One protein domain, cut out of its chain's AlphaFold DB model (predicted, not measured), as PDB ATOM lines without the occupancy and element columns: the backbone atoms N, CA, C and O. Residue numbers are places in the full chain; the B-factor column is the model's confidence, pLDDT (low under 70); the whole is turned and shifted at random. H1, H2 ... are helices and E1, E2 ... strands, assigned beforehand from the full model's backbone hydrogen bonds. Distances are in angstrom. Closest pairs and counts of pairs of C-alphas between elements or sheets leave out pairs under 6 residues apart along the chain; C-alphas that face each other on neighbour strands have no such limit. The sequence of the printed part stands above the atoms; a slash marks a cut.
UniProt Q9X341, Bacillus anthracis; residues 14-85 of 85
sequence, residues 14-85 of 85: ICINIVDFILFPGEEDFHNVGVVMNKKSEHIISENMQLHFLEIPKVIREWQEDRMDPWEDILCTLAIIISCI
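AT A GLANCE: This is residues 14 to 85 of the 85 residues of a protein of Bacillus anthracis (UniProt Q9X341). Picture a small twisted sheet of three strands, drawn out at one end into the hairpin of E2 and E3, with two helices gathered at its other end. H2 covers part of one face over E1 and E3, while H1 follows E3 with no residue between them and meets H2 at about a right angle. The printed part has 72 residues with three named strands and two named helices, in the order E1, E2, E3, H1, H2 along the chain; the sheet order is E1, E3, E2, mixed, and the class is mixed, helices and strands. The whole is elongated, with spans of 40 by 23 by 20 A, and only just loose, close to compact, with a radius of gyration of the C-alphas of 13.8 A.

HOW THE PARTS SIT: Begin with the inner strand of the sheet, E3, residues 44 to 55, which bends by 84 degrees at residue 48. Beside it look for the edge strand E1, residues 14 to 19, which is parallel to E3 with 26 degrees between their directions; C-alphas 16 and 52 face each other at 4.6 A, and N 17 and O 52 are within hydrogen-bond range at 2.8 A. The other edge strand is E2, residues 31 to 37, antiparallel to E3 at 155 degrees. There N 34 and O 51 are within hydrogen-bond range at 2.8 A, and nearer the turn of this hairpin N 45 and O 36 are too, at 2.8 A. E1 and E2 are apart. The sheet is strongly twisted, but only just: its C-alphas lie up to 4.5 A off the best plane. Now turn to H2, residues 74 to 83, which is on one face of the sheet in an arrangement of two layers, a helix layer and a sheet layer. Its height over the sheet is 9.7 A, and it lies over E1 and only just over E3, on which 3 of its C-alphas fall. On the local plane it stands at 34 degrees to E1, slantwise to the strands; the closest C-alphas of E1 and H2, those of Ile 18 and Ala 79, are 7.1 A apart. H1, residues 56 to 64, only grazes the sheet with its residues 56 to 59. H1 and H2 touch and are about perpendicular at 76 degrees, their closest C-alphas being those of Ile 56 and Ala 79 at 6.2 A. In both H1 and H2 every O i to N i+4 pair is within hydrogen-bond range.

IN THESE COORDINATES: Find C-alpha 44 at (105.709, 168.471, 186.355); from there E3, the longest strand, runs to C-alpha 55, 24.0 A away. E2 covers residues 31 to 37 and 18.7 A, and E1 covers residues 14 to 19 and 15.8 A, starting from C-alpha 14 at (120.249, 163.104, 184.010). H1, residues 56 to 64, is 12.3 A long. H2, residues 74 to 83, is 14.2 A long and ends at C-alpha 83, at (125.815, 146.312, 171.619).

THE WHOLE: The two C-alphas farthest apart, those of Ser 41 and Ile 85, are 43.1 A from each other. The printed part runs from residue 14 to residue 85, the chain's last residue, and has no cut. The link from E1 to E2, with 11 residues, is long; those from E2 to E3 and from H1 to H2 are short, and that from E3 to H1 is tight. The mean pLDDT of the printed part is 82.1; look for low confidence, under 70, at residues 70 to 71 and 84 to 85.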
ATOM      1  N   ILE A  14     120.702 163.990 185.074       82.25
ATOM      2  CA  ILE A  14     120.249 163.104 184.010       82.25
ATOM      3  C   ILE A  14     120.590 161.669 184.402       82.25
ATOM      4  O   ILE A  14     121.705 161.370 184.834       82.25
ATOM      5  N   CYS A  15     119.617 160.781 184.280       83.12
ATOM      6  CA  CYS A  15     119.806 159.348 184.419       83.12
ATOM      7  C   CYS A  15     119.565 158.731 183.047       83.12
ATOM      8  O   CYS A  15     118.470 158.855 182.508       83.12
ATOM      9  N   ILE A  16     120.595 158.109 182.476       86.12
ATOM     10  CA  ILE A  16     120.526 157.471 181.161       86.12
ATOM     11  C   ILE A  16     120.486 155.961 181.377       86.12
ATOM     12  O   ILE A  16     121.432 155.376 181.898       86.12
ATOM     13  N   ASN A  17     119.377 155.346 180.987       86.12
ATOM     14  CA  ASN A  17     119.147 153.912 181.018       86.12
ATOM     15  C   ASN A  17     119.278 153.387 179.593       86.12
ATOM     16  O   ASN A  17     118.450 153.702 178.742       86.12
ATOM     17  N   ILE A  18     120.311 152.593 179.341       86.88
ATOM     18  CA  ILE A  18     120.512 151.914 178.060       86.88
ATOM     19  C   ILE A  18     119.969 150.495 178.222       86.88
ATOM     20  O   ILE A  18     120.401 149.773 179.123       86.88
ATOM     21  N   VAL A  19     118.995 150.117 177.395       88.00
ATOM     22  CA  VAL A  19     118.282 148.838 177.502       88.00
ATOM     23  C   VAL A  19     118.301 148.080 176.177       88.00
ATOM     24  O   VAL A  19     118.101 148.664 175.115       88.00
ATOM     25  N   ASP A  20     118.506 146.763 176.248       88.38
ATOM     26  CA  ASP A  20     118.497 145.848 175.091       88.38
ATOM     27  C   ASP A  20     117.121 145.191 174.862       88.38
ATOM     28  O   ASP A  20     116.976 144.037 174.472       88.38
ATOM     29  N   PHE A  21     116.053 145.909 175.195       88.75
ATOM     30  CA  PHE A  21     114.684 145.449 174.988       88.75
ATOM     31  C   PHE A  21     113.769 146.639 174.718       88.75
ATOM     32  O   PHE A  21     114.097 147.779 175.041       88.75
ATOM     33  N   ILE A  22     112.608 146.362 174.124       88.25
ATOM     34  CA  ILE A  22     111.586 147.376 173.864       88.25
ATOM     35  C   ILE A  22     110.788 147.583 175.154       88.25
ATOM     36  O   ILE A  22     110.000 146.725 175.555       88.25
ATOM     37  N   LEU A  23     111.022 148.714 175.812       89.00
ATOM     38  CA  LEU A  23     110.303 149.170 176.995       89.00
ATOM     39  C   LEU A  23     108.998 149.877 176.606       89.00
ATOM     40  O   LEU A  23     107.974 149.676 177.262       89.00
ATOM     41  N   PHE A  24     109.020 150.663 175.528       88.56
ATOM     42  CA  PHE A  24     107.878 151.447 175.061       88.56
ATOM     43  C   PHE A  24     107.473 151.024 173.644       88.56
ATOM     44  O   PHE A  24     107.920 151.621 172.668       88.56
ATOM     45  N   PRO A  25     106.617 149.998 173.487       85.75
ATOM     46  CA  PRO A  25     106.254 149.483 172.165       85.75
ATOM     47  C   PRO A  25     105.377 150.438 171.342       85.75
ATOM     48  O   PRO A  25     105.254 150.241 170.139       85.75
ATOM     49  N   GLY A  26     104.742 151.428 171.978       87.38
ATOM     50  CA  GLY A  26     103.916 152.434 171.302       87.38
ATOM     51  C   GLY A  26     104.677 153.676 170.840       87.38
ATOM     52  O   GLY A  26     104.126 154.445 170.063       87.38
ATOM     53  N   GLU A  27     105.913 153.862 171.304       87.19
ATOM     54  CA  GLU A  27     106.760 154.990 170.914       87.19
ATOM     55  C   GLU A  27     107.660 154.544 169.759       87.19
ATOM     56  O   GLU A  27     108.308 153.498 169.855       87.19
ATOM     57  N   GLU A  28     107.713 155.299 168.663       82.81
ATOM     58  CA  GLU A  28     108.609 154.966 167.544       82.81
ATOM     59  C   GLU A  28     110.059 155.370 167.840       82.81
ATOM     60  O   GLU A  28     110.990 154.681 167.421       82.81
ATOM     61  N   ASP A  29     110.247 156.409 168.655       84.44
ATOM     62  CA  ASP A  29     111.563 156.920 169.015       84.44
ATOM     63  C   ASP A  29     112.359 155.921 169.869       84.44
ATOM     64  O   ASP A  29     111.844 155.266 170.785       84.44
ATOM     65  N   PHE A  30     113.659 155.828 169.578       85.25
ATOM     66  CA  PHE A  30     114.612 155.015 170.337       85.25
ATOM     67  C   PHE A  30     115.056 155.686 171.642       85.25
ATOM     68  O   PHE A  30     115.566 155.006 172.536       85.25
ATOM     69  N   HIS A  31     114.895 157.009 171.749       88.00
ATOM     70  CA  HIS A  31     115.270 157.804 172.912       88.00
ATOM     71  C   HIS A  31     114.029 158.453 173.526       88.00
ATOM     72  O   HIS A  31     113.456 159.389 172.985       88.00
ATOM     73  N   ASN A  32     113.649 157.967 174.705       87.75
ATOM     74  CA  ASN A  32     112.498 158.446 175.454       87.75
ATOM     75  C   ASN A  32     112.953 159.226 176.691       87.75
ATOM     76  O   ASN A  32     113.791 158.746 177.456       87.75
ATOM     77  N   VAL A  33     112.400 160.421 176.916       88.25
ATOM     78  CA  VAL A  33     112.722 161.260 178.085       88.25
ATOM     79  C   VAL A  33     111.520 161.341 179.018       88.25
ATOM     80  O   VAL A  33     110.500 161.946 178.704       88.25
ATOM     81  N   GLY A  34     111.659 160.750 180.200       86.00
ATOM     82  CA  GLY A  34     110.708 160.862 181.295       86.00
ATOM     83  C   GLY A  34     111.083 161.986 182.256       86.00
ATOM     84  O   GLY A  34     112.238 162.112 182.667       86.00
ATOM     85  N   VAL A  35     110.087 162.765 182.672       86.38
ATOM     86  CA  VAL A  35     110.213 163.774 183.734       86.38
ATOM     87  C   VAL A  35     109.371 163.389 184.945       86.38
ATOM     88  O   VAL A  35     108.412 162.621 184.849       86.38
ATOM     89  N   VAL A  36     109.716 163.929 186.114       83.44
ATOM     90  CA  VAL A  36     108.949 163.667 187.334       83.44
ATOM     91  C   VAL A  36     107.659 164.477 187.306       83.44
ATOM     92  O   VAL A  36     107.678 165.699 187.459       83.44
ATOM     93  N   MET A  37     106.527 163.790 187.177       86.56
ATOM     94  CA  MET A  37     105.199 164.406 187.170       86.56
ATOM     95  C   MET A  37     104.282 163.837 188.256       86.56
ATOM     96  O   MET A  37     104.347 162.662 188.624       86.56
ATOM     97  N   ASN A  38     103.392 164.681 188.775       83.62
ATOM     98  CA  ASN A  38     102.335 164.264 189.682       83.62
ATOM     99  C   ASN A  38     101.277 163.476 188.904       83.62
ATOM    100  O   ASN A  38     100.609 164.021 188.036       83.62
ATOM    101  N   LYS A  39     101.058 162.213 189.269       83.25
ATOM    102  CA  LYS A  39     100.112 161.329 188.572       83.25
ATOM    103  C   LYS A  39      98.655 161.824 188.562       83.25
ATOM    104  O   LYS A  39      97.909 161.461 187.665       83.25
ATOM    105  N   LYS A  40      98.215 162.587 189.572       86.75
ATOM    106  CA  LYS A  40      96.820 163.063 189.662       86.75
ATOM    107  C   LYS A  40      96.586 164.373 188.924       86.75
ATOM    108  O   LYS A  40      95.515 164.553 188.363       86.75
ATOM    109  N   SER A  41      97.532 165.302 189.019       86.06
ATOM    110  CA  SER A  41      97.396 166.643 188.440       86.06
ATOM    111  C   SER A  41      98.161 166.820 187.132       86.06
ATOM    112  O   SER A  41      98.125 167.909 186.576       86.06
ATOM    113  N   GLU A  42      98.913 165.798 186.708       82.62
ATOM    114  CA  GLU A  42      99.844 165.799 185.566       82.62
ATOM    115  C   GLU A  42     100.874 166.937 185.604       82.62
ATOM    116  O   GLU A  42     101.545 167.250 184.627       82.62
ATOM    117  N   HIS A  43     101.041 167.548 186.776       84.44
ATOM    118  CA  HIS A  43     101.934 168.673 186.966       84.44
ATOM    119  C   HIS A  43     103.376 168.189 187.091       84.44
ATOM    120  O   HIS A  43     103.669 167.344 187.942       84.44
ATOM    121  N   ILE A  44     104.274 168.746 186.281       82.06
ATOM    122  CA  ILE A  44     105.709 168.471 186.355       82.06
ATOM    123  C   ILE A  44     106.232 169.027 187.681       82.06
ATOM    124  O   ILE A  44     106.163 170.223 187.946       82.06
ATOM    125  N   ILE A  45     106.721 168.135 188.538       77.44
ATOM    126  CA  ILE A  45     107.225 168.477 189.872       77.44
ATOM    127  C   ILE A  45     108.645 169.031 189.759       77.44
ATOM    128  O   ILE A  45     109.034 169.923 190.510       77.44
ATOM    129  N   SER A  46     109.436 168.480 188.838       75.50
ATOM    130  CA  SER A  46     110.794 168.939 188.588       75.50
ATOM    131  C   SER A  46     111.274 168.501 187.211       75.50
ATOM    132  O   SER A  46     111.200 167.321 186.871       75.50
ATOM    133  N   GLU A  47     111.833 169.446 186.463       74.38
ATOM    134  CA  GLU A  47     112.588 169.182 185.231       74.38
ATOM    135  C   GLU A  47     114.067 168.891 185.517       74.38
ATOM    136  O   GLU A  47     114.806 168.457 184.636       74.38
ATOM    137  N   ASN A  48     114.509 169.100 186.762       77.06
ATOM    138  CA  ASN A  48     115.897 168.904 187.172       77.06
ATOM    139  C   ASN A  48     116.273 167.418 187.241       77.06
ATOM    140  O   ASN A  48     117.451 167.117 187.400       77.06
ATOM    141  N   MET A  49     115.305 166.501 187.171       80.25
ATOM    142  CA  MET A  49     115.552 165.064 187.123       80.25
ATOM    143  C   MET A  49     114.917 164.480 185.866       80.25
ATOM    144  O   MET A  49     113.692 164.408 185.764       80.25
ATOM    145  N   GLN A  50     115.767 164.070 184.927       85.75
ATOM    146  CA  GLN A  50     115.356 163.504 183.644       85.75
ATOM    147  C   GLN A  50     115.800 162.047 183.559       85.75
ATOM    148  O   GLN A  50     116.952 161.711 183.848       85.75
ATOM    149  N   LEU A  51     114.869 161.182 183.175       87.88
ATOM    150  CA  LEU A  51     115.086 159.761 182.947       87.88
ATOM    151  C   LEU A  51     115.106 159.528 181.442       87.88
ATOM    152  O   LEU A  51     114.067 159.516 180.797       87.88
ATOM    153  N   HIS A  52     116.293 159.353 180.889       89.19
ATOM    154  CA  HIS A  52     116.490 159.023 179.491       89.19
ATOM    155  C   HIS A  52     116.485 157.498 179.372       89.19
ATOM    156  O   HIS A  52     117.248 156.824 180.064       89.19
ATOM    157  N   PHE A  53     115.630 156.956 178.518       89.00
ATOM    158  CA  PHE A  53     115.611 155.550 178.139       89.00
ATOM    159  C   PHE A  53     116.051 155.444 176.692       89.00
ATOM    160  O   PHE A  53     115.444 156.061 175.820       89.00
ATOM    161  N   LEU A  54     117.109 154.680 176.462       89.06
ATOM    162  CA  LEU A  54     117.645 154.430 175.141       89.06
ATOM    163  C   LEU A  54     117.521 152.944 174.819       89.06
ATOM    164  O   LEU A  54     118.134 152.100 175.475       89.06
ATOM    165  N   GLU A  55     116.690 152.642 173.830       89.62
ATOM    166  CA  GLU A  55     116.324 151.284 173.442       89.62
ATOM    167  C   GLU A  55     117.198 150.826 172.269       89.62
ATOM    168  O   GLU A  55     116.938 151.164 171.113       89.62
ATOM    169  N   ILE A  56     118.221 150.017 172.560       86.44
ATOM    170  CA  ILE A  56     119.167 149.485 171.565       86.44
ATOM    171  C   ILE A  56     118.452 148.809 170.377       86.44
ATOM    172  O   ILE A  56     118.827 149.100 169.238       86.44
ATOM    173  N   PRO A  57     117.398 147.982 170.567       87.25
ATOM    174  CA  PRO A  57     116.737 147.324 169.440       87.25
ATOM    175  C   PRO A  57     116.147 148.311 168.427       87.25
ATOM    176  O   PRO A  57     116.139 148.034 167.227       87.25
ATOM    177  N   LYS A  58     115.676 149.475 168.896       87.44
ATOM    178  CA  LYS A  58     115.157 150.536 168.028       87.44
ATOM    179  C   LYS A  58     116.287 151.288 167.333       87.44
ATOM    180  O   LYS A  58     116.177 151.537 166.142       87.44
ATOM    181  N   VAL A  59     117.400 151.559 168.022       85.00
ATOM    182  CA  VAL A  59     118.594 152.172 167.405       85.00
ATOM    183  C   VAL A  59     119.117 151.319 166.247       85.00
ATOM    184  O   VAL A  59     119.362 151.835 165.162       85.00
ATOM    185  N   ILE A  60     119.245 150.003 166.451       83.19
ATOM    186  CA  ILE A  60     119.707 149.077 165.406       83.19
ATOM    187  C   ILE A  60     118.742 149.084 164.218       83.19
ATOM    188  O   ILE A  60     119.185 149.088 163.071       83.19
ATOM    189  N   ARG A  61     117.432 149.110 164.482       85.38
ATOM    190  CA  ARG A  61     116.408 149.181 163.440       85.38
ATOM    191  C   ARG A  61     116.508 150.473 162.623       85.38
ATOM    192  O   ARG A  61     116.554 150.405 161.402       85.38
ATOM    193  N   GLU A  62     116.578 151.627 163.282       83.75
ATOM    194  CA  GLU A  62     116.715 152.931 162.616       83.75
ATOM    195  C   GLU A  62     118.005 153.023 161.790       83.75
ATOM    196  O   GLU A  62     117.996 153.559 160.682       83.75
ATOM    197  N   TRP A  63     119.098 152.436 162.292       82.44
ATOM    198  CA  TRP A  63     120.366 152.364 161.570       82.44
ATOM    199  C   TRP A  63     120.292 151.446 160.339       82.44
ATOM    200  O   TRP A  63     120.785 151.802 159.273       82.44
ATOM    201  N   GLN A  64     119.636 150.285 160.448       81.75
ATOM    202  CA  GLN A  64     119.411 149.382 159.309       81.75
ATOM    203  C   GLN A  64     118.500 149.988 158.238       81.75
ATOM    204  O   GLN A  64     118.641 149.671 157.058       81.75
ATOM    205  N   GLU A  65     117.557 150.835 158.647       83.88
ATOM    206  CA  GLU A  65     116.614 151.511 157.758       83.88
ATOM    207  C   GLU A  65     117.179 152.840 157.198       83.88
ATOM    208  O   GLU A  65     116.445 153.574 156.539       83.88
ATOM    209  N   ASP A  66     118.474 153.122 157.423       76.19
ATOM    210  CA  ASP A  66     119.234 154.299 156.950       76.19
ATOM    211  C   ASP A  66     118.572 155.644 157.314       76.19
ATOM    212  O   ASP A  66     118.741 156.666 156.648       76.19
ATOM    213  N   ARG A  67     117.768 155.641 158.386       76.62
ATOM    214  CA  ARG A  67     117.050 156.821 158.888       76.62
ATOM    215  C   ARG A  67     117.878 157.663 159.846       76.62
ATOM    216  O   ARG A  67     117.472 158.775 160.180       76.62
ATOM    217  N   MET A  68     119.013 157.139 160.296       72.94
ATOM    218  CA  MET A  68     119.831 157.752 161.331       72.94
ATOM    219  C   MET A  68     121.308 157.456 161.110       72.94
ATOM    220  O   MET A  68     121.682 156.307 160.877       72.94
ATOM    221  N   ASP A  69     122.136 158.496 161.229       72.12
ATOM    222  CA  ASP A  69     123.586 158.352 161.269       72.12
ATOM    223  C   ASP A  69     124.029 158.172 162.737       72.12
ATOM    224  O   ASP A  69     123.866 159.088 163.549       72.12
ATOM    225  N   PRO A  70     124.598 157.008 163.103       67.75
ATOM    226  CA  PRO A  70     125.115 156.734 164.442       67.75
ATOM    227  C   PRO A  70     126.083 157.771 165.005       67.75
ATOM    228  O   PRO A  70     126.224 157.856 166.225       67.75
ATOM    229  N   TRP A  71     126.796 158.485 164.133       68.62
ATOM    230  CA  TRP A  71     127.907 159.363 164.479       68.62
ATOM    231  C   TRP A  71     127.473 160.803 164.754       68.62
ATOM    232  O   TRP A  71     128.251 161.563 165.332       68.62
ATOM    233  N   GLU A  72     126.241 161.168 164.394       76.12
ATOM    234  CA  GLU A  72     125.665 162.483 164.696       76.12
ATOM    235  C   GLU A  72     125.232 162.594 166.168       76.12
ATOM    236  O   GLU A  72     125.255 163.684 166.742       76.12
ATOM    237  N   ASP A  73     124.901 161.468 166.814       79.12
ATOM    238  CA  ASP A  73     124.494 161.428 168.220       79.12
ATOM    239  C   ASP A  73     125.414 160.533 169.064       79.12
ATOM    240  O   ASP A  73     125.541 159.322 168.858       79.12
ATOM    241  N   ILE A  74     126.019 161.132 170.092       78.56
ATOM    242  CA  ILE A  74     126.920 160.448 171.023       78.56
ATOM    243  C   ILE A  74     126.235 159.300 171.776       78.56
ATOM    244  O   ILE A  74     126.882 158.302 172.102       78.56
ATOM    245  N   LEU A  75     124.933 159.421 172.049       76.88
ATOM    246  CA  LEU A  75     124.149 158.392 172.723       76.88
ATOM    247  C   LEU A  75     123.948 157.179 171.812       76.88
ATOM    248  O   LEU A  75     124.042 156.045 172.280       76.88
ATOM    249  N   CYS A  76     123.758 157.409 170.513       74.25
ATOM    250  CA  CYS A  76     123.619 156.346 169.519       74.25
ATOM    251  C   CYS A  76     124.948 155.654 169.242       74.25
ATOM    252  O   CYS A  76     125.009 154.423 169.242       74.25
ATOM    253  N   THR A  77     126.028 156.429 169.112       79.94
ATOM    254  CA  THR A  77     127.389 155.888 169.017       79.94
ATOM    255  C   THR A  77     127.685 154.969 170.205       79.94
ATOM    256  O   THR A  77     128.128 153.833 170.027       79.94
ATOM    257  N   LEU A  78     127.409 155.435 171.430       75.81
ATOM    258  CA  LEU A  78     127.650 154.660 172.645       75.81
ATOM    259  C   LEU A  78     126.802 153.381 172.682       75.81
ATOM    260  O   LEU A  78     127.320 152.322 173.032       75.81
ATOM    261  N   ALA A  79     125.528 153.463 172.294       78.25
ATOM    262  CA  ALA A  79     124.622 152.318 172.255       78.25
ATOM    263  C   ALA A  79     125.101 151.217 171.302       78.25
ATOM    264  O   ALA A  79     125.102 150.044 171.672       78.25
ATOM    265  N   ILE A  80     125.570 151.593 170.107       75.94
ATOM    266  CA  ILE A  80     126.091 150.645 169.116       75.94
ATOM    267  C   ILE A  80     127.387 150.003 169.610       75.94
ATOM    268  O   ILE A  80     127.527 148.784 169.535       75.94
ATOM    269  N   ILE A  81     128.307 150.788 170.180       77.75
ATOM    270  CA  ILE A  81     129.545 150.243 170.754       77.75
ATOM    271  C   ILE A  81     129.227 149.238 171.864       77.75
ATOM    272  O   ILE A  81     129.806 148.157 171.873       77.75
ATOM    273  N   ILE A  82     128.295 149.565 172.767       75.38
ATOM    274  CA  ILE A  82     127.888 148.669 173.859       75.38
ATOM    275  C   ILE A  82     127.231 147.397 173.315       75.38
ATOM    276  O   ILE A  82     127.483 146.326 173.854       75.38
ATOM    277  N   SER A  83     126.445 147.486 172.239       71.25
ATOM    278  CA  SER A  83     125.815 146.312 171.619       71.25
ATOM    279  C   SER A  83     126.803 145.345 170.944       71.25
ATOM    280  O   SER A  83     126.457 144.196 170.687       71.25
ATOM    281  N   CYS A  84     128.029 145.797 170.658       66.50
ATOM    282  CA  CYS A  84     129.073 145.010 169.996       66.50
ATOM    283  C   CYS A  84     130.061 144.320 170.961       66.50
ATOM    284  O   CYS A  84     130.969 143.635 170.482       66.50
ATOM    285  N   ILE A  85     129.935 144.522 172.279       64.75
ATOM    286  CA  ILE A  85     130.782 143.900 173.322       64.75
ATOM    287  C   ILE A  85     130.088 142.653 173.869       64.75
ATOM    288  O   ILE A  85     130.783 141.620 174.002       64.75
TER     289      ILE A  85